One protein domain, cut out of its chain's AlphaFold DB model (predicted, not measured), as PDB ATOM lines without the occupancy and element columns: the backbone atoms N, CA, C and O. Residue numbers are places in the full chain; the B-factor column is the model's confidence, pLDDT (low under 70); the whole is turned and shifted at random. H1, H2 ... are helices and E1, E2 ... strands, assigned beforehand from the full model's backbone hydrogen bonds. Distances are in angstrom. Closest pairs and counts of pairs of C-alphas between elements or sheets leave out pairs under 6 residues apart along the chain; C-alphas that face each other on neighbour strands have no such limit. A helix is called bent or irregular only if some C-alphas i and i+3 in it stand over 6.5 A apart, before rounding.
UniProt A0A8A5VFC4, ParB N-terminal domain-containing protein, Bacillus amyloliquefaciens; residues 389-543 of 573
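This is residues 389 to 543 of the 573 residues of the protein "ParB N-terminal domain-containing protein" of Bacillus amyloliquefaciens (UniProt A0A8A5VFC4). One long helix, H4, runs most of the length of the model, with H5 and H6 folded back on its far end and H2 and H8 packed on different sides of its first part. Beside that first part a small hairpin of two strands, E1 and E2, lies near H2 and H8, and H1 lies over the hairpin away from H4. The printed part has 155 residues, with eight named helices and two named strands in the order H1 E1 E2 H2 H3 H4 H5 H6 H7 H8; the sheet, order E1 - E2, is antiparallel, and the class is mostly helix. The whole is compact, with a radius of gyration of the C-alphas of 16.5 A and spans of 52 by 40 by 26 A.

H1, residues 389 to 397, touches no helix. E1, residues 419 to 422, and E2, residues 437 to 440, form an antiparallel hairpin at 142 degrees, with N 421 and O 438 2.8 A apart and N 419 and O 440 2.9 A apart, both within hydrogen-bond range. The closest C-alphas of H1 and E2 are those of Glu 395 and Leu 439, 6.5 A apart. H4, residues 467 to 493, is the hub. H2, residues 442 to 452, touches H4 at residues 472 to 480 alone, at a steep tilt of 42 degrees, the same way; the closest C-alphas, of Val 448 and Gly 476, are 5.0 A apart. H3, residues 460 to 463, and H4 only just touch, with 3 pairs of C-alphas within 8 A, and only at the corner, where the closest C-alphas, of Phe 463 and Val 469, are 5.6 A apart. H5, residues 495 to 501, forms a helical hairpin with H4, residues 487 to 491 alone of H4 touching it, at a steep tilt of 39 degrees, closest at the C-alphas of Leu 490 and Ser 498, 5.2 A. H6, residues 508 to 515, forms a helical hairpin with H5, closest at the C-alphas of Val 497 and Gly 511, 6.0 A. H7, residues 521 to 524, is close to H4 but not clearly touching, with the C-alphas of Met 482 and Gly 521 6.8 A apart. H8, residues 529 to 542, touches H4 at residues 467 to 475 alone, at a shallow tilt of 28 degrees, opposite ways, closest at the C-alphas of Asn 467 and Leu 540, 6.1 A. Each O i to N i+4 pair is within hydrogen-bond range in H1, H4, H5 and H6, against 6 of 7 in H2 and 6 of 10 in H8; H3 and H7 are too short for such a pair.

H1 begins at C-alpha 389, (307.900, 231.472, 463.532). From first to last C-alpha H2 is 15.8 A long and H4 39.0 A, from (291.626, 228.003, 488.655) to (280.671, 258.922, 467.562). H8 is 21.5 A long, ends at C-alpha 542, (300.461, 229.078, 494.326), and is irregular, with C-alphas 536 and 539 7.9 A apart.

The two C-alphas farthest apart, of Gly 410 and Glu 496, are 51.8 A apart. The printed part has no cut. The links H1 to E1, 21 residues, and E1 to E2, 14 residues, are long. Mean pLDDT of the printed part is 88.2, with residues 389, 415 and 416 under 70.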
ATOM      1  N   VAL A 389     306.869 231.100 462.552       67.06
ATOM      2  CA  VAL A 389     307.900 231.472 463.532       67.06
ATOM      3  C   VAL A 389     307.236 232.095 464.755       67.06
ATOM      4  O   VAL A 389     307.520 231.685 465.883       67.06
ATOM      5  N   ILE A 390     306.283 233.012 464.555       71.62
ATOM      6  CA  ILE A 390     305.475 233.589 465.635       71.62
ATOM      7  C   ILE A 390     304.713 232.482 466.370       71.62
ATOM      8  O   ILE A 390     304.828 232.398 467.599       71.62
ATOM      9  N   ARG A 391     304.006 231.601 465.646       79.06
ATOM     10  CA  ARG A 391     303.274 230.455 466.212       79.06
ATOM     11  C   ARG A 391     304.190 229.587 467.073       79.06
ATOM     12  O   ARG A 391     303.902 229.405 468.257       79.06
ATOM     13  N   ARG A 392     305.311 229.115 466.517       73.56
ATOM     14  CA  ARG A 392     306.282 228.282 467.242       73.56
ATOM     15  C   ARG A 392     306.837 229.018 468.461       73.56
ATOM     16  O   ARG A 392     306.952 228.432 469.530       73.56
ATOM     17  N   SER A 393     307.093 230.324 468.359       75.88
ATOM     18  CA  SER A 393     307.582 231.130 469.485       75.88
ATOM     19  C   SER A 393     306.575 231.242 470.642       75.88
ATOM     20  O   SER A 393     307.001 231.358 471.797       75.88
ATOM     21  N   VAL A 394     305.268 231.213 470.353       82.62
ATOM     22  CA  VAL A 394     304.182 231.168 471.347       82.62
ATOM     23  C   VAL A 394     304.081 229.769 471.947       82.62
ATOM     24  O   VAL A 394     304.078 229.645 473.167       82.62
ATOM     25  N   GLU A 395     304.088 228.725 471.116       83.62
ATOM     26  CA  GLU A 395     304.063 227.324 471.560       83.62
ATOM     27  C   GLU A 395     305.237 226.995 472.496       83.62
ATOM     28  O   GLU A 395     305.023 226.426 473.566       83.62
ATOM     29  N   THR A 396     306.456 227.436 472.165       80.12
ATOM     30  CA  THR A 396     307.640 227.285 473.023       80.12
ATOM     31  C   THR A 396     307.539 228.100 474.317       80.12
ATOM     32  O   THR A 396     307.886 227.587 475.379       80.12
ATOM     33  N   ARG A 397     307.047 229.351 474.275       87.81
ATOM     34  CA  ARG A 397     306.877 230.187 475.485       87.81
ATOM     35  C   ARG A 397     305.859 229.578 476.451       87.81
ATOM     36  O   ARG A 397     306.069 229.601 477.660       87.81
ATOM     37  N   ASP A 398     304.774 229.035 475.911       87.88
ATOM     38  CA  ASP A 398     303.670 228.451 476.674       87.88
ATOM     39  C   ASP A 398     303.910 226.961 476.998       87.88
ATOM     40  O   ASP A 398     303.012 226.270 477.480       87.88
ATOM     41  N   GLY A 399     305.131 226.462 476.764       82.31
ATOM     42  CA  GLY A 399     305.572 225.117 477.140       82.31
ATOM     43  C   GLY A 399     304.823 223.984 476.437       82.31
ATOM     44  O   GLY A 399     304.766 222.880 476.972       82.31
ATOM     45  N   GLY A 400     304.203 224.258 475.286       83.94
ATOM     46  CA  GLY A 400     303.379 223.297 474.555       83.94
ATOM     47  C   GLY A 400     302.057 222.925 475.237       83.94
ATOM     48  O   GLY A 400     301.477 221.914 474.861       83.94
ATOM     49  N   TYR A 401     301.564 223.695 476.222       90.00
ATOM     50  CA  TYR A 401     300.343 223.353 476.968       90.00
ATOM     51  C   TYR A 401     299.336 224.506 477.122       90.00
ATOM     52  O   TYR A 401     299.673 225.692 477.084       90.00
ATOM     53  N   CYS A 402     298.064 224.154 477.345       95.25
ATOM     54  CA  CYS A 402     296.972 225.119 477.506       95.25
ATOM     55  C   CYS A 402     297.159 226.000 478.751       95.25
ATOM     56  O   CYS A 402     297.080 225.511 479.882       95.25
ATOM     57  N   GLN A 403     297.297 227.312 478.558       96.25
ATOM     58  CA  GLN A 403     297.575 228.256 479.645       96.25
ATOM     59  C   GLN A 403     296.414 228.455 480.636       96.25
ATOM     60  O   GLN A 403     296.646 228.955 481.735       96.25
ATOM     61  N   CYS A 404     295.186 228.032 480.311       95.75
ATOM     62  CA  CYS A 404     294.081 227.995 481.278       95.75
ATOM     63  C   CYS A 404     294.121 226.731 482.154       95.75
ATOM     64  O   CYS A 404     294.227 226.836 483.378       95.75
ATOM     65  N   CYS A 405     294.024 225.544 481.541       94.31
ATOM     66  CA  CYS A 405     293.761 224.281 482.246       94.31
ATOM     67  C   CYS A 405     294.963 223.344 482.426       94.31
ATOM     68  O   CYS A 405     294.818 222.311 483.071       94.31
ATOM     69  N   GLY A 406     296.133 223.662 481.865       92.69
ATOM     70  CA  GLY A 406     297.335 222.831 481.988       92.69
ATOM     71  C   GLY A 406     297.330 221.536 481.165       92.69
ATOM     72  O   GLY A 406     298.292 220.778 481.242       92.69
ATOM     73  N   PHE A 407     296.292 221.263 480.363       92.81
ATOM     74  CA  PHE A 407     296.291 220.115 479.448       92.81
ATOM     75  C   PHE A 407     297.479 220.203 478.474       92.81
ATOM     76  O   PHE A 407     297.693 221.265 477.886       92.81
ATOM     77  N   GLY A 408     298.229 219.102 478.331       87.69
ATOM     78  CA  GLY A 408     299.503 219.007 477.597       87.69
ATOM     79  C   GLY A 408     300.769 219.259 478.431       87.69
ATOM     80  O   GLY A 408     301.875 219.099 477.926       87.69
ATOM     81  N   LYS A 409     300.656 219.671 479.703       89.19
ATOM     82  CA  LYS A 409     301.824 220.070 480.507       89.19
ATOM     83  C   LYS A 409     302.748 218.883 480.802       89.19
ATOM     84  O   LYS A 409     302.424 218.048 481.639       89.19
ATOM     85  N   GLY A 410     303.933 218.902 480.191       81.31
ATOM     86  CA  GLY A 410     304.972 217.877 480.350       81.31
ATOM     87  C   GLY A 410     304.937 216.767 479.294       81.31
ATOM     88  O   GLY A 410     305.776 215.878 479.355       81.31
ATOM     89  N   GLU A 411     304.014 216.840 478.333       83.56
ATOM     90  CA  GLU A 411     303.703 215.770 477.380       83.56
ATOM     91  C   GLU A 411     303.989 216.244 475.936       83.56
ATOM     92  O   GLU A 411     303.175 216.982 475.368       83.56
ATOM     93  N   PRO A 412     305.135 215.871 475.324       72.75
ATOM     94  CA  PRO A 412     305.553 216.387 474.012       72.75
ATOM     95  C   PRO A 412     304.566 216.095 472.874       72.75
ATOM     96  O   PRO A 412     304.425 216.904 471.955       72.75
ATOM     97  N   ASP A 413     303.849 214.974 472.959       77.06
ATOM     98  CA  ASP A 413     302.951 214.462 471.918       77.06
ATOM     99  C   ASP A 413     301.737 215.370 471.643       77.06
ATOM    100  O   ASP A 413     301.082 215.235 470.609       77.06
ATOM    101  N   PHE A 414     301.432 216.326 472.532       74.12
ATOM    102  CA  PHE A 414     300.358 217.306 472.320       74.12
ATOM    103  C   PHE A 414     300.819 218.615 471.651       74.12
ATOM    104  O   PHE A 414     299.988 219.502 471.425       74.12
ATOM    105  N   MET A 415     302.101 218.771 471.296       67.88
ATOM    106  CA  MET A 415     302.547 219.932 470.513       67.88
ATOM    107  C   MET A 415     301.764 220.055 469.191       67.88
ATOM    108  O   MET A 415     301.409 219.068 468.557       67.88
ATOM    109  N   GLY A 416     301.445 221.288 468.783       66.62
ATOM    110  CA  GLY A 416     300.634 221.571 467.589       66.62
ATOM    111  C   GLY A 416     299.118 221.347 467.739       66.62
ATOM    112  O   GLY A 416     298.348 221.987 467.026       66.62
ATOM    113  N   VAL A 417     298.656 220.541 468.706       76.25
ATOM    114  CA  VAL A 417     297.217 220.251 468.946       76.25
ATOM    115  C   VAL A 417     296.452 221.465 469.520       76.25
ATOM    116  O   VAL A 417     295.219 221.503 469.556       76.25
ATOM    117  N   PHE A 418     297.175 222.489 469.973       87.19
ATOM    118  CA  PHE A 418     296.618 223.690 470.590       87.19
ATOM    119  C   PHE A 418     296.327 224.816 469.588       87.19
ATOM    120  O   PHE A 418     296.886 224.893 468.494       87.19
ATOM    121  N   ASN A 419     295.449 225.731 469.998       87.88
ATOM    122  CA  ASN A 419     295.120 226.945 469.260       87.88
ATOM    123  C   ASN A 419     295.944 228.102 469.825       87.88
ATOM    124  O   ASN A 419     295.958 228.310 471.039       87.88
ATOM    125  N   VAL A 420     296.570 228.887 468.952       89.81
ATOM    126  CA  VAL A 420     297.102 230.201 469.324       89.81
ATOM    127  C   VAL A 420     295.962 231.216 469.218       89.81
ATOM    128  O   VAL A 420     295.352 231.367 468.163       89.81
ATOM    129  N   HIS A 421     295.642 231.865 470.334       91.94
ATOM    130  CA  HIS A 421     294.501 232.761 470.505       91.94
ATOM    131  C   HIS A 421     294.970 234.204 470.726       91.94
ATOM    132  O   HIS A 421     295.863 234.452 471.539       91.94
ATOM    133  N   HIS A 422     294.346 235.158 470.032       93.44
ATOM    134  CA  HIS A 422     294.527 236.594 470.263       93.44
ATOM    135  C   HIS A 422     293.790 237.032 471.532       93.44
ATOM    136  O   HIS A 422     292.563 237.108 471.524       93.44
ATOM    137  N   ILE A 423     294.539 237.386 472.582       95.19
ATOM    138  CA  ILE A 423     294.002 237.924 473.843       95.19
ATOM    139  C   ILE A 423     293.178 239.185 473.560       95.19
ATOM    140  O   ILE A 423     292.063 239.322 474.053       95.19
ATOM    141  N   ILE A 424     293.699 240.081 472.715       94.00
ATOM    142  CA  ILE A 424     292.949 241.174 472.098       94.00
ATOM    143  C   ILE A 424     292.737 240.833 470.618       94.00
ATOM    144  O   ILE A 424     293.688 240.869 469.837       94.00
ATOM    145  N   PRO A 425     291.505 240.512 470.188       90.12
ATOM    146  CA  PRO A 425     291.207 240.210 468.800       90.12
ATOM    147  C   PRO A 425     291.537 241.355 467.843       90.12
ATOM    148  O   PRO A 425     291.346 242.533 468.153       90.12
ATOM    149  N   VAL A 426     291.895 240.984 466.614       87.12
ATOM    150  CA  VAL A 426     292.128 241.885 465.471       87.12
ATOM    151  C   VAL A 426     291.032 242.955 465.321       87.12
ATOM    152  O   VAL A 426     291.327 244.122 465.082       87.12
ATOM    153  N   GLN A 427     289.761 242.596 465.549       84.25
ATOM    154  CA  GLN A 427     288.626 243.530 465.460       84.25
ATOM    155  C   GLN A 427     288.623 244.665 466.497       84.25
ATOM    156  O   GLN A 427     287.927 245.653 466.297       84.25
ATOM    157  N   TYR A 428     289.381 244.530 467.586       88.69
ATOM    158  CA  TYR A 428     289.585 245.564 468.603       88.69
ATOM    159  C   TYR A 428     290.990 246.184 468.518       88.69
ATOM    160  O   TYR A 428     291.412 246.919 469.409       88.69
ATOM    161  N   GLY A 429     291.709 245.921 467.425       86.44
ATOM    162  CA  GLY A 429     293.004 246.516 467.132       86.44
ATOM    163  C   GLY A 429     294.219 245.697 467.567       86.44
ATOM    164  O   GLY A 429     295.325 246.230 467.502       86.44
ATOM    165  N   GLY A 430     294.039 244.441 467.986       89.62
ATOM    166  CA  GLY A 430     295.151 243.544 468.310       89.62
ATOM    167  C   GLY A 430     295.976 243.117 467.093       89.62
ATOM    168  O   GLY A 430     295.459 243.027 465.979       89.62
ATOM    169  N   SER A 431     297.259 242.864 467.329       89.62
ATOM    170  CA  SER A 431     298.253 242.377 466.368       89.62
ATOM    171  C   SER A 431     298.535 240.883 466.555       89.62
ATOM    172  O   SER A 431     298.147 240.281 467.558       89.62
ATOM    173  N   ASP A 432     299.283 240.309 465.621       84.25
ATOM    174  CA  ASP A 432     299.834 238.954 465.688       84.25
ATOM    175  C   ASP A 432     301.112 238.895 466.555       84.25
ATOM    176  O   ASP A 432     301.832 237.902 466.549       84.25
ATOM    177  N   SER A 433     301.439 239.946 467.317       86.88
ATOM    178  CA  SER A 433     302.631 239.941 468.171       86.88
ATOM    179  C   SER A 433     302.523 238.928 469.316       86.88
ATOM    180  O   SER A 433     301.475 238.762 469.940       86.88
ATOM    181  N   LYS A 434     303.647 238.285 469.658       85.94
ATOM    182  CA  LYS A 434     303.761 237.310 470.760       85.94
ATOM    183  C   LYS A 434     303.153 237.817 472.080       85.94
ATOM    184  O   LYS A 434     302.552 237.042 472.817       85.94
ATOM    185  N   SER A 435     303.261 239.115 472.358       90.56
ATOM    186  CA  SER A 435     302.704 239.815 473.526       90.56
ATOM    187  C   SER A 435     301.167 239.906 473.559       90.56
ATOM    188  O   SER A 435     300.604 240.178 474.618       90.56
ATOM    189  N   ASN A 436     300.483 239.645 472.442       94.38
ATOM    190  CA  ASN A 436     299.023 239.576 472.330       94.38
ATOM    191  C   ASN A 436     298.486 238.139 472.137       94.38
ATOM    192  O   ASN A 436     297.277 237.925 472.080       94.38
ATOM    193  N   LEU A 437     299.365 237.138 472.032       94.19
ATOM    194  CA  LEU A 437     299.001 235.753 471.719       94.19
ATOM    195  C   LEU A 437     299.166 234.818 472.924       94.19
ATOM    196  O   LEU A 437     300.102 234.972 473.711       94.19
ATOM    197  N   ILE A 438     298.291 233.815 473.047       95.44
ATOM    198  CA  ILE A 438     298.309 232.796 474.113       95.44
ATOM    199  C   ILE A 438     297.869 231.412 473.611       95.44
ATOM    200  O   ILE A 438     296.985 231.306 472.762       95.44
ATOM    201  N   LEU A 439     298.471 230.343 474.134       94.81
ATOM    202  CA  LEU A 439     298.189 228.960 473.747       94.81
ATOM    203  C   LEU A 439     297.038 228.345 474.566       94.81
ATOM    204  O   LEU A 439     297.121 228.222 475.791       94.81
ATOM    205  N   LEU A 440     295.965 227.915 473.892       95.44
ATOM    206  CA  LEU A 440     294.752 227.360 474.508       95.44
ATOM    207  C   LEU A 440     294.301 226.050 473.843       95.44
ATOM    208  O   LEU A 440     294.342 225.893 472.621       95.44
ATOM    209  N   CYS A 441     293.785 225.106 474.635       94.38
ATOM    210  CA  CYS A 441     293.069 223.953 474.081       94.38
ATOM    211  C   CYS A 441     291.697 224.388 473.540       94.38
ATOM    212  O   CYS A 441     291.153 225.410 473.965       94.38
ATOM    213  N   HIS A 442     291.118 223.595 472.632       92.44
ATOM    214  CA  HIS A 442     289.839 223.908 471.981       92.44
ATOM    215  C   HIS A 442     288.729 224.284 472.983       92.44
ATOM    216  O   HIS A 442     288.025 225.273 472.789       92.44
ATOM    217  N   ASN A 443     288.624 223.553 474.098       94.88
ATOM    218  CA  ASN A 443     287.592 223.784 475.111       94.88
ATOM    219  C   ASN A 443     287.774 225.125 475.842       94.88
ATOM    220  O   ASN A 443     286.818 225.887 475.953       94.88
ATOM    221  N   CYS A 444     288.988 225.453 476.301       96.00
ATOM    222  CA  CYS A 444     289.247 226.740 476.957       96.00
ATOM    223  C   CYS A 444     289.109 227.913 475.977       96.00
ATOM    224  O   CYS A 444     288.507 228.922 476.328       96.00
ATOM    225  N   HIS A 445     289.584 227.756 474.737       94.38
ATOM    226  CA  HIS A 445     289.423 228.754 473.678       94.38
ATOM    227  C   HIS A 445     287.940 229.063 473.403       94.38
ATOM    228  O   HIS A 445     287.543 230.228 473.352       94.38
ATOM    229  N   LYS A 446     287.099 228.025 473.301       93.31
ATOM    230  CA  LYS A 446     285.650 228.175 473.137       93.31
ATOM    231  C   LYS A 446     284.998 228.856 474.347       93.31
ATOM    232  O   LYS A 446     284.204 229.772 474.161       93.31
ATOM    233  N   LEU A 447     285.352 228.452 475.571       95.12
ATOM    234  CA  LEU A 447     284.760 228.997 476.800       95.12
ATOM    235  C   LEU A 447     285.076 230.486 477.021       95.12
ATOM    236  O   LEU A 447     284.211 231.203 477.514       95.12
ATOM    237  N   VAL A 448     286.251 230.974 476.606       94.50
ATOM    238  CA  VAL A 448     286.587 232.413 476.638       94.50
ATOM    239  C   VAL A 448     285.630 233.231 475.756       94.50
ATOM    240  O   VAL A 448     285.114 234.261 476.189       94.50
ATOM    241  N   HIS A 449     285.319 232.746 474.549       91.12
ATOM    242  CA  HIS A 449     284.357 233.402 473.654       91.12
ATOM    243  C   HIS A 449     282.889 233.187 474.049       91.12
ATOM    244  O   HIS A 449     282.046 234.042 473.771       91.12
ATOM    245  N   ASP A 450     282.548 232.072 474.698       90.44
ATOM    246  CA  ASP A 450     281.211 231.887 475.269       90.44
ATOM    247  C   ASP A 450     280.983 232.806 476.480       90.44
ATOM    248  O   ASP A 450     279.884 233.341 476.611       90.44
ATOM    249  N   TYR A 451     282.009 233.077 477.298       91.56
ATOM    250  CA  TYR A 451     281.945 234.072 478.379       91.56
ATOM    251  C   TYR A 451     281.754 235.494 477.824       91.56
ATOM    252  O   TYR A 451     280.793 236.173 478.168       91.56
ATOM    253  N   GLU A 452     282.582 235.909 476.856       87.75
ATOM    254  CA  GLU A 452     282.478 237.215 476.171       87.75
ATOM    255  C   GLU A 452     281.131 237.458 475.461       87.75
ATOM    256  O   GLU A 452     280.787 238.592 475.124       87.75
ATOM    257  N   SER A 453     280.355 236.402 475.215       84.44
ATOM    258  CA  SER A 453     279.039 236.477 474.577       84.44
ATOM    259  C   SER A 453     277.868 236.101 475.489       84.44
ATOM    260  O   SER A 453     276.761 235.935 474.976       84.44
ATOM    261  N   GLY A 454     278.088 235.969 476.803       85.69
ATOM    262  CA  GLY A 454     277.044 235.636 477.784       85.69
ATOM    263  C   GLY A 454     276.460 234.222 477.643       85.69
ATOM    264  O   GLY A 454     275.446 233.904 478.255       85.69
ATOM    265  N   ARG A 455     277.077 233.355 476.827       86.88
ATOM    266  CA  ARG A 455     276.674 231.947 476.641       86.88
ATOM    267  C   ARG A 455     277.260 231.009 477.693       86.88
ATOM    268  O   ARG A 455     276.794 229.880 477.820       86.88
ATOM    269  N   PHE A 456     278.286 231.447 478.418       89.88
ATOM    270  CA  PHE A 456     278.867 230.727 479.545       89.88
ATOM    271  C   PHE A 456     279.059 231.684 480.719       89.88
ATOM    272  O   PHE A 456     280.031 232.431 480.759       89.88
ATOM    273  N   THR A 457     278.157 231.608 481.693       91.00
ATOM    274  CA  THR A 457     278.314 232.254 482.998       91.00
ATOM    275  C   THR A 457     278.591 231.148 484.017       91.00
ATOM    276  O   THR A 457     277.705 230.321 484.247       91.00
ATOM    277  N   PRO A 458     279.805 231.044 484.591       90.44
ATOM    278  CA  PRO A 458     280.082 230.044 485.614       90.44
ATOM    279  C   PRO A 458     279.283 230.344 486.887       90.44
ATOM    280  O   PRO A 458     279.092 231.501 487.249       90.44
ATOM    281  N   GLU A 459     278.875 229.309 487.620       91.50
ATOM    282  CA  GLU A 459     278.461 229.497 489.014       91.50
ATOM    283  C   GLU A 459     279.655 229.945 489.869       91.50
ATOM    284  O   GLU A 459     280.766 229.435 489.692       91.50
ATOM    285  N   GLN A 460     279.402 230.781 490.882       89.38
ATOM    286  CA  GLN A 460     280.397 231.151 491.899       89.38
ATOM    287  C   GLN A 460     281.059 229.903 492.523       89.38
ATOM    288  O   GLN A 460     282.282 229.809 492.593       89.38
ATOM    289  N   SER A 461     280.249 228.877 492.826       91.75
ATOM    290  CA  SER A 461     280.658 227.548 493.327       91.75
ATOM    291  C   SER A 461     281.753 226.864 492.485       91.75
ATOM    292  O   SER A 461     282.551 226.056 492.972       91.75
ATOM    293  N   THR A 462     281.765 227.159 491.186       91.75
ATOM    294  CA  THR A 462     282.651 226.565 490.192       91.75
ATOM    295  C   THR A 462     283.826 227.483 489.909       91.75
ATOM    296  O   THR A 462     284.948 226.986 489.838       91.75
ATOM    297  N   PHE A 463     283.604 228.797 489.836       92.19
ATOM    298  CA  PHE A 463     284.665 229.795 489.748       92.19
ATOM    299  C   PHE A 463     285.632 229.705 490.936       92.19
ATOM    300  O   PHE A 463     286.822 229.492 490.719       92.19
ATOM    301  N   ASP A 464     285.137 229.749 492.177       88.88
ATOM    302  CA  ASP A 464     285.962 229.724 493.398       88.88
ATOM    303  C   ASP A 464     286.888 228.497 493.442       88.88
ATOM    304  O   ASP A 464     288.061 228.580 493.822       88.88
ATOM    305  N   ARG A 465     286.361 227.353 492.990       91.19
ATOM    306  CA  ARG A 465     287.005 226.036 493.017       91.19
ATOM    307  C   ARG A 465     287.942 225.764 491.833       91.19
ATOM    308  O   ARG A 465     288.860 224.960 491.983       91.19
ATOM    309  N   ARG A 466     287.722 226.361 490.654       93.06
ATOM    310  CA  ARG A 466     288.453 226.012 489.417       93.06
ATOM    311  C   ARG A 466     289.334 227.146 488.902       93.06
ATOM    312  O   ARG A 466     288.870 228.070 488.242       93.06
ATOM    313  N   ASN A 467     290.643 227.012 489.106       94.06
ATOM    314  CA  ASN A 467     291.626 228.003 488.655       94.06
ATOM    315  C   ASN A 467     291.689 228.168 487.124       94.06
ATOM    316  O   ASN A 467     292.038 229.242 486.646       94.06
ATOM    317  N   ASP A 468     291.293 227.165 486.339       94.31
ATOM    318  CA  ASP A 468     291.161 227.308 484.885       94.31
ATOM    319  C   ASP A 468     289.918 228.112 484.477       94.31
ATOM    320  O   ASP A 468     289.996 228.903 483.541       94.31
ATOM    321  N   VAL A 469     288.811 227.996 485.224       94.69
ATOM    322  CA  VAL A 469     287.628 228.861 485.064       94.69
ATOM    323  C   VAL A 469     287.972 230.301 485.444       94.69
ATOM    324  O   VAL A 469     287.639 231.210 484.690       94.69
ATOM    325  N   LYS A 470     288.736 230.519 486.525       95.19
ATOM    326  CA  LYS A 470     289.272 231.849 486.877       95.19
ATOM    327  C   LYS A 470     290.092 232.463 485.732       95.19
ATOM    328  O   LYS A 470     289.890 233.620 485.386       95.19
ATOM    329  N   ARG A 471     290.968 231.683 485.083       96.25
ATOM    330  CA  ARG A 471     291.752 232.134 483.911       96.25
ATOM    331  C   ARG A 471     290.896 232.407 482.672       96.25
ATOM    332  O   ARG A 471     291.198 233.338 481.932       96.25
ATOM    333  N   ILE A 472     289.839 231.622 482.450       96.25
ATOM    334  CA  ILE A 472     288.857 231.864 481.380       96.25
ATOM    335  C   ILE A 472     288.117 233.187 481.620       96.25
ATOM    336  O   ILE A 472     287.988 233.970 480.684       96.25
ATOM    337  N   VAL A 473     287.700 233.466 482.862       94.94
ATOM    338  CA  VAL A 473     287.063 234.738 483.248       94.94
ATOM    339  C   VAL A 473     288.015 235.920 483.052       94.94
ATOM    340  O   VAL A 473     287.603 236.903 482.452       94.94
ATOM    341  N   VAL A 474     289.298 235.817 483.429       95.62
ATOM    342  CA  VAL A 474     290.294 236.884 483.171       95.62
ATOM    343  C   VAL A 474     290.389 237.226 481.681       95.62
ATOM    344  O   VAL A 474     290.245 238.391 481.314       95.62
ATOM    345  N   LEU A 475     290.587 236.230 480.808       96.19
ATOM    346  CA  LEU A 475     290.652 236.461 479.356       96.19
ATOM    347  C   LEU A 475     289.323 237.013 478.818       96.19
ATOM    348  O   LEU A 475     289.311 237.989 478.070       96.19
ATOM    349  N   GLY A 476     288.199 236.438 479.248       94.31
ATOM    350  CA  GLY A 476     286.861 236.903 478.893       94.31
ATOM    351  C   GLY A 476     286.604 238.357 479.302       94.31
ATOM    352  O   GLY A 476     286.061 239.124 478.512       94.31
ATOM    353  N   ASN A 477     287.075 238.775 480.478       93.69
ATOM    354  CA  ASN A 477     286.976 240.144 480.982       93.69
ATOM    355  C   ASN A 477     287.821 241.138 480.174       93.69
ATOM    356  O   ASN A 477     287.364 242.253 479.913       93.69
ATOM    357  N   MET A 478     289.010 240.742 479.704       94.06
ATOM    358  CA  MET A 478     289.798 241.564 478.772       94.06
ATOM    359  C   MET A 478     289.030 241.800 477.461       94.06
ATOM    360  O   MET A 478     288.959 242.934 476.976       94.06
ATOM    361  N   LEU A 479     288.376 240.763 476.926       92.75
ATOM    362  CA  LEU A 479     287.536 240.891 475.735       92.75
ATOM    363  C   LEU A 479     286.268 241.732 475.985       92.75
ATOM    364  O   LEU A 479     285.920 242.571 475.151       92.75
ATOM    365  N   LEU A 480     285.587 241.539 477.121       91.12
ATOM    366  CA  LEU A 480     284.377 242.281 477.496       91.12
ATOM    367  C   LEU A 480     284.650 243.779 477.647       91.12
ATOM    368  O   LEU A 480     283.848 244.580 477.168       91.12
ATOM    369  N   ARG A 481     285.793 244.180 478.223       92.38
ATOM    370  CA  ARG A 481     286.203 245.597 478.284       92.38
ATOM    371  C   ARG A 481     286.319 246.201 476.889       92.38
ATOM    372  O   ARG A 481     285.711 247.239 476.621       92.38
ATOM    373  N   MET A 482     287.001 245.513 475.970       91.69
ATOM    374  CA  MET A 482     287.104 245.974 474.581       91.69
ATOM    375  C   MET A 482     285.754 245.992 473.854       91.69
ATOM    376  O   MET A 482     285.514 246.886 473.044       91.69
ATOM    377  N   ARG A 483     284.841 245.065 474.168       89.75
ATOM    378  CA  ARG A 483     283.471 245.042 473.631       89.75
ATOM    379  C   ARG A 483     282.619 246.204 474.156       89.75
ATOM    380  O   ARG A 483     281.954 246.859 473.350       89.75
ATOM    381  N   LYS A 484     282.651 246.492 475.466       90.38
ATOM    382  CA  LYS A 484     281.958 247.648 476.067       90.38
ATOM    383  C   LYS A 484     282.488 248.960 475.475       90.38
ATOM    384  O   LYS A 484     281.685 249.787 475.044       90.38
ATOM    385  N   GLU A 485     283.808 249.123 475.333       90.81
ATOM    386  CA  GLU A 485     284.378 250.315 474.686       90.81
ATOM    387  C   GLU A 485     284.003 250.417 473.199       90.81
ATOM    388  O   GLU A 485     283.595 251.487 472.747       90.81
ATOM    389  N   ALA A 486     284.077 249.323 472.435       89.12
ATOM    390  CA  ALA A 486     283.690 249.316 471.024       89.12
ATOM    391  C   ALA A 486     282.250 249.813 470.817       89.12
ATOM    392  O   ALA A 486     281.989 250.637 469.936       89.12
ATOM    393  N   LEU A 487     281.322 249.347 471.659       88.75
ATOM    394  CA  LEU A 487     279.934 249.800 471.655       88.75
ATOM    395  C   LEU A 487     279.813 251.262 472.102       88.75
ATOM    396  O   LEU A 487     279.111 252.024 471.443       88.75
ATOM    397  N   HIS A 488     280.527 251.694 473.146       91.31
ATOM    398  CA  HIS A 488     280.538 253.095 473.584       91.31
ATOM    399  C   HIS A 488     281.024 254.045 472.474       91.31
ATOM    400  O   HIS A 488     280.377 255.057 472.192       91.31
ATOM    401  N   VAL A 489     282.125 253.720 471.788       90.31
ATOM    402  CA  VAL A 489     282.683 254.540 470.697       90.31
ATOM    403  C   VAL A 489     281.734 254.596 469.494       90.31
ATOM    404  O   VAL A 489     281.537 255.670 468.920       90.31
ATOM    405  N   LEU A 490     281.083 253.483 469.137       89.44
ATOM    406  CA  LEU A 490     280.070 253.469 468.075       89.44
ATOM    407  C   LEU A 490     278.813 254.270 468.463       89.44
ATOM    408  O   LEU A 490     278.347 255.081 467.661       89.44
ATOM    409  N   ARG A 491     278.297 254.112 469.690       90.38
ATOM    410  CA  ARG A 491     277.106 254.821 470.202       90.38
ATOM    411  C   ARG A 491     277.322 256.331 470.328       90.38
ATOM    412  O   ARG A 491     276.420 257.107 470.015       90.38
ATOM    413  N   THR A 492     278.514 256.761 470.740       89.62
ATOM    414  CA  THR A 492     278.844 258.189 470.890       89.62
ATOM    415  C   THR A 492     279.191 258.859 469.559       89.62
ATOM    416  O   THR A 492     278.623 259.908 469.253       89.62
ATOM    417  N   LYS A 493     280.084 258.267 468.750       87.56
ATOM    418  CA  LYS A 493     280.671 258.922 467.562       87.56
ATOM    419  C   LYS A 493     280.047 258.504 466.223       87.56
ATOM    420  O   LYS A 493     280.125 259.267 465.266       87.56
ATOM    421  N   HIS A 494     279.403 257.336 466.136       88.50
ATOM    422  CA  HIS A 494     278.921 256.755 464.870       88.50
ATOM    423  C   HIS A 494     277.493 256.189 464.979       88.50
ATOM    424  O   HIS A 494     277.228 255.050 464.589       88.50
ATOM    425  N   LYS A 495     276.549 256.996 465.491       87.06
ATOM    426  CA  LYS A 495     275.163 256.596 465.824       87.06
ATOM    427  C   LYS A 495     274.441 255.776 464.745       87.06
ATOM    428  O   LYS A 495     273.763 254.805 465.071       87.06
ATOM    429  N   GLU A 496     274.604 256.111 463.463       85.25
ATOM    430  CA  GLU A 496     273.997 255.345 462.362       85.25
ATOM    431  C   GLU A 496     274.556 253.924 462.230       85.25
ATOM    432  O   GLU A 496     273.807 252.991 461.929       85.25
ATOM    433  N   VAL A 497     275.863 253.753 462.460       85.75
ATOM    434  CA  VAL A 497     276.547 252.453 462.456       85.75
ATOM    435  C   VAL A 497     276.189 251.678 463.720       85.75
ATOM    436  O   VAL A 497     275.874 250.494 463.616       85.75
ATOM    437  N   SER A 498     276.120 252.345 464.880       86.56
ATOM    438  CA  SER A 498     275.600 251.734 466.110       86.56
ATOM    439  C   SER A 498     274.211 251.150 465.880       86.56
ATOM    440  O   SER A 498     274.030 249.955 466.053       86.56
ATOM    441  N   ARG A 499     273.264 251.918 465.319       86.44
ATOM    442  CA  ARG A 499     271.896 251.436 465.042       86.44
ATOM    443  C   ARG A 499     271.827 250.246 464.065       86.44
ATOM    444  O   ARG A 499     270.779 249.615 463.960       86.44
ATOM    445  N   GLN A 500     272.898 249.938 463.328       85.06
ATOM    446  CA  GLN A 500     273.023 248.703 462.537       85.06
ATOM    447  C   GLN A 500     273.599 247.544 463.371       85.06
ATOM    448  O   GLN A 500     273.181 246.405 463.182       85.06
ATOM    449  N   VAL A 501     274.505 247.824 464.312       82.06
ATOM    450  CA  VAL A 501     275.055 246.847 465.269       82.06
ATOM    451  C   VAL A 501     274.030 246.461 466.341       82.06
ATOM    452  O   VAL A 501     273.772 245.278 466.531       82.06
ATOM    453  N   ASP A 502     273.363 247.437 466.960       85.12
ATOM    454  CA  ASP A 502     272.306 247.242 467.964       85.12
ATOM    455  C   ASP A 502     271.087 246.478 467.389       85.12
ATOM    456  O   ASP A 502     270.335 245.850 468.127       85.12
ATOM    457  N   LYS A 503     270.905 246.487 466.058       82.38
ATOM    458  CA  LYS A 503     269.894 245.695 465.327       82.38
ATOM    459  C   LYS A 503     270.398 244.335 464.816       82.38
ATOM    460  O   LYS A 503     269.687 243.679 464.061       82.38
ATOM    461  N   GLY A 504     271.629 243.934 465.137       78.69
ATOM    462  CA  GLY A 504     272.235 242.679 464.671       78.69
ATOM    463  C   GLY A 504     272.595 242.622 463.178       78.69
ATOM    464  O   GLY A 504     273.094 241.601 462.714       78.69
ATOM    465  N   VAL A 505     272.396 243.706 462.415       78.81
ATOM    466  CA  VAL A 505     272.714 243.781 460.973       78.81
ATOM    467  C   VAL A 505     274.230 243.809 460.735       78.81
ATOM    468  O   VAL A 505     274.710 243.352 459.699       78.81
ATOM    469  N   LEU A 506     275.002 244.320 461.698       79.81
ATOM    470  CA  LEU A 506     276.464 244.292 461.693       79.81
ATOM    471  C   LEU A 506     277.002 243.729 463.013       79.81
ATOM    472  O   LEU A 506     276.648 244.189 464.090       79.81
ATOM    473  N   SER A 507     277.948 242.795 462.939       83.25
ATOM    474  CA  SER A 507     278.818 242.456 464.076       83.25
ATOM    475  C   SER A 507     279.658 243.670 464.499       83.25
ATOM    476  O   SER A 507     280.110 244.406 463.617       83.25
ATOM    477  N   VAL A 508     279.974 243.812 465.792       82.25
ATOM    478  CA  VAL A 508     280.754 244.940 466.354       82.25
ATOM    479  C   VAL A 508     282.024 245.252 465.543       82.25
ATOM    480  O   VAL A 508     282.212 246.398 465.140       82.25
ATOM    481  N   GLY A 509     282.837 244.245 465.193       81.62
ATOM    482  CA  GLY A 509     284.043 244.429 464.371       81.62
ATOM    483  C   GLY A 509     283.788 244.999 462.967       81.62
ATOM    484  O   GLY A 509     284.493 245.903 462.527       81.62
ATOM    485  N   LYS A 510     282.729 244.547 462.278       82.75
ATOM    486  CA  LYS A 510     282.284 245.151 461.002       82.75
ATOM    487  C   LYS A 510     281.738 246.570 461.198       82.75
ATOM    488  O   LYS A 510     281.864 247.391 460.295       82.75
ATOM    489  N   GLY A 511     281.165 246.871 462.366       84.75
ATOM    490  CA  GLY A 511     280.788 248.226 462.770       84.75
ATOM    491  C   GLY A 511     282.004 249.150 462.876       84.75
ATOM    492  O   GLY A 511     282.035 250.183 462.213       84.75
ATOM    493  N   LEU A 512     283.033 248.748 463.629       84.69
ATOM    494  CA  LEU A 512     284.294 249.493 463.763       84.69
ATOM    495  C   LEU A 512     284.988 249.702 462.408       84.69
ATOM    496  O   LEU A 512     285.366 250.827 462.084       84.69
ATOM    497  N   LEU A 513     285.057 248.660 461.570       84.88
ATOM    498  CA  LEU A 513     285.609 248.747 460.214       84.88
ATOM    499  C   LEU A 513     284.827 249.742 459.335       84.88
ATOM    500  O   LEU A 513     285.428 250.594 458.682       84.88
ATOM    501  N   LYS A 514     283.486 249.692 459.358       84.19
ATOM    502  CA  LYS A 514     282.614 250.630 458.622       84.19
ATOM    503  C   LYS A 514     282.730 252.069 459.141       84.19
ATOM    504  O   LYS A 514     282.616 253.007 458.357       84.19
ATOM    505  N   ALA A 515     282.981 252.241 460.438       86.38
ATOM    506  CA  ALA A 515     283.264 253.526 461.073       86.38
ATOM    507  C   ALA A 515     284.710 254.024 460.855       86.38
ATOM    508  O   ALA A 515     284.991 255.186 461.143       86.38
ATOM    509  N   LYS A 516     285.610 253.172 460.335       86.88
ATOM    510  CA  LYS A 516     287.066 253.392 460.229       86.88
ATOM    511  C   LYS A 516     287.737 253.704 461.578       86.88
ATOM    512  O   LYS A 516     288.632 254.540 461.657       86.88
ATOM    513  N   VAL A 517     287.298 253.018 462.633       86.38
ATOM    514  CA  VAL A 517     287.827 253.149 463.998       86.38
ATOM    515  C   VAL A 517     288.775 251.992 464.308       86.38
ATOM    516  O   VAL A 517     288.357 250.837 464.309       86.38
ATOM    517  N   ASP A 518     290.025 252.311 464.644       87.06
ATOM    518  CA  ASP A 518     290.936 251.405 465.352       87.06
ATOM    519  C   ASP A 518     290.903 251.757 466.846       87.06
ATOM    520  O   ASP A 518     291.106 252.914 467.216       87.06
ATOM    521  N   LEU A 519     290.620 250.774 467.704       87.50
ATOM    522  CA  LEU A 519     290.556 250.974 469.156       87.50
ATOM    523  C   LEU A 519     291.927 250.874 469.834       87.50
ATOM    524  O   LEU A 519     292.006 251.141 471.032       87.50
ATOM    525  N   LYS A 520     292.987 250.483 469.101       88.12
ATOM    526  CA  LYS A 520     294.345 250.291 469.646       88.12
ATOM    527  C   LYS A 520     294.346 249.387 470.889       88.12
ATOM    528  O   LYS A 520     295.003 249.681 471.881       88.12
ATOM    529  N   GLY A 521     293.575 248.296 470.852       87.94
ATOM    530  CA  GLY A 521     293.214 247.522 472.042       87.94
ATOM    531  C   GLY A 521     294.383 247.041 472.907       87.94
ATOM    532  O   GLY A 521     294.234 246.997 474.119       87.94
ATOM    533  N   GLU A 522     295.553 246.748 472.329       87.06
ATOM    534  CA  GLU A 522     296.757 246.381 473.099       87.06
ATOM    535  C   GLU A 522     297.246 247.493 474.037       87.06
ATOM    536  O   GLU A 522     297.677 247.201 475.146       87.06
ATOM    537  N   GLU A 523     297.135 248.761 473.630       89.56
ATOM    538  CA  GLU A 523     297.645 249.939 474.359       89.56
ATOM    539  C   GLU A 523     296.853 250.238 475.649       89.56
ATOM    540  O   GLU A 523     297.109 251.228 476.330       89.56
ATOM    541  N   LYS A 524     295.872 249.391 475.980       87.25
ATOM    542  CA  LYS A 524     294.983 249.498 477.144       87.25
ATOM    543  C   LYS A 524     295.290 248.470 478.238       87.25
ATOM    544  O   LYS A 524     294.684 248.543 479.304       87.25
ATOM    545  N   PHE A 525     296.209 247.530 477.998       86.81
ATOM    546  CA  PHE A 525     296.520 246.431 478.919       86.81
ATOM    547  C   PHE A 525     298.000 246.432 479.310       86.81
ATOM    548  O   PHE A 525     298.813 245.737 478.702       86.81
ATOM    549  N   GLY A 526     298.321 247.207 480.351       82.31
ATOM    550  CA  GLY A 526     299.622 247.193 481.026       82.31
ATOM    551  C   GLY A 526     300.808 247.425 480.086       82.31
ATOM    552  O   GLY A 526     300.792 248.324 479.251       82.31
ATOM    553  N   GLU A 527     301.842 246.601 480.243       86.38
ATOM    554  CA  GLU A 527     302.948 246.472 479.286       86.38
ATOM    555  C   GLU A 527     302.530 245.642 478.055       86.38
ATOM    556  O   GLU A 527     302.916 245.941 476.925       86.38
ATOM    557  N   SER A 528     301.725 244.596 478.265       92.00
ATOM    558  CA  SER A 528     301.102 243.819 477.197       92.00
ATOM    559  C   SER A 528     299.855 243.062 477.672       92.00
ATOM    560  O   SER A 528     299.724 242.776 478.869       92.00
ATOM    561  N   PRO A 529     298.971 242.627 476.752       94.56
ATOM    562  CA  PRO A 529     297.879 241.718 477.085       94.56
ATOM    563  C   PRO A 529     298.349 240.408 477.743       94.56
ATOM    564  O   PRO A 529     297.721 239.941 478.692       94.56
ATOM    565  N   TYR A 530     299.470 239.825 477.300       93.81
ATOM    566  CA  TYR A 530     299.989 238.584 477.882       93.81
ATOM    567  C   TYR A 530     300.578 238.776 479.289       93.81
ATOM    568  O   TYR A 530     300.280 237.963 480.166       93.81
ATOM    569  N   SER A 531     301.354 239.843 479.543       92.75
ATOM    570  CA  SER A 531     301.807 240.149 480.911       92.75
ATOM    571  C   SER A 531     300.624 240.489 481.817       92.75
ATOM    572  O   SER A 531     300.502 239.881 482.872       92.75
ATOM    573  N   THR A 532     299.647 241.274 481.351       94.06
ATOM    574  CA  THR A 532     298.402 241.551 482.096       94.06
ATOM    575  C   THR A 532     297.644 240.272 482.491       94.06
ATOM    576  O   THR A 532     297.217 240.133 483.639       94.06
ATOM    577  N   PHE A 533     297.511 239.296 481.582       95.25
ATOM    578  CA  PHE A 533     296.923 237.990 481.904       95.25
ATOM    579  C   PHE A 533     297.748 237.224 482.951       95.25
ATOM    580  O   PHE A 533     297.179 236.636 483.875       95.25
ATOM    581  N   LYS A 534     299.082 237.214 482.832       93.50
ATOM    582  CA  LYS A 534     299.961 236.541 483.799       93.50
ATOM    583  C   LYS A 534     299.942 237.219 485.167       93.50
ATOM    584  O   LYS A 534     299.845 236.514 486.164       93.50
ATOM    585  N   ASP A 535     299.923 238.544 485.229       92.25
ATOM    586  CA  ASP A 535     299.900 239.297 486.484       92.25
ATOM    587  C   ASP A 535     298.581 239.125 487.241       92.25
ATOM    588  O   ASP A 535     298.580 238.963 488.463       92.25
ATOM    589  N   ALA A 536     297.459 239.054 486.516       92.81
ATOM    590  CA  ALA A 536     296.167 238.700 487.095       92.81
ATOM    591  C   ALA A 536     296.137 237.256 487.642       92.81
ATOM    592  O   ALA A 536     295.423 236.980 488.604       92.81
ATOM    593  N   THR A 537     296.892 236.321 487.048       93.94
ATOM    594  CA  THR A 537     296.725 234.871 487.282       93.94
ATOM    595  C   THR A 537     297.899 234.171 487.976       93.94
ATOM    596  O   THR A 537     297.774 232.986 488.291       93.94
ATOM    597  N   MET A 538     299.002 234.875 488.262       88.06
ATOM    598  CA  MET A 538     300.241 234.310 488.824       88.06
ATOM    599  C   MET A 538     300.036 233.553 490.147       88.06
ATOM    600  O   MET A 538     300.612 232.484 490.343       88.06
ATOM    601  N   ASP A 539     299.166 234.051 491.029       87.88
ATOM    602  CA  ASP A 539     298.968 233.465 492.360       87.88
ATOM    603  C   ASP A 539     298.147 232.167 492.308       87.88
ATOM    604  O   ASP A 539     298.190 231.374 493.247       87.88
ATOM    605  N   LEU A 540     297.430 231.901 491.207       89.00
ATOM    606  CA  LEU A 540     296.588 230.708 491.063       89.00
ATOM    607  C   LEU A 540     297.400 229.405 491.067       89.00
ATOM    608  O   LEU A 540     296.900 228.382 491.530       89.00
ATOM    609  N   ASP A 541     298.645 229.427 490.581       80.88
ATOM    610  CA  ASP A 541     299.551 228.268 490.645       80.88
ATOM    611  C   ASP A 541     300.201 228.100 492.035       80.88
ATOM    612  O   ASP A 541     300.783 227.055 492.321       80.88
ATOM    613  N   LEU A 542     300.047 229.095 492.918       84.38
ATOM    614  CA  LEU A 542     300.461 229.078 494.326       84.38
ATOM    615  C   LEU A 542     299.273 228.895 495.296       84.38
ATOM    616  O   LEU A 542     299.452 228.948 496.510       84.38
ATOM    617  N   GLY A 543     298.058 228.675 494.776       78.19
ATOM    618  CA  GLY A 543     296.835 228.487 495.570       78.19
ATOM    619  C   GLY A 543     296.125 229.775 496.013       78.19
ATOM    620  O   GLY A 543     295.195 229.701 496.813       78.19
TER     621      GLY A 543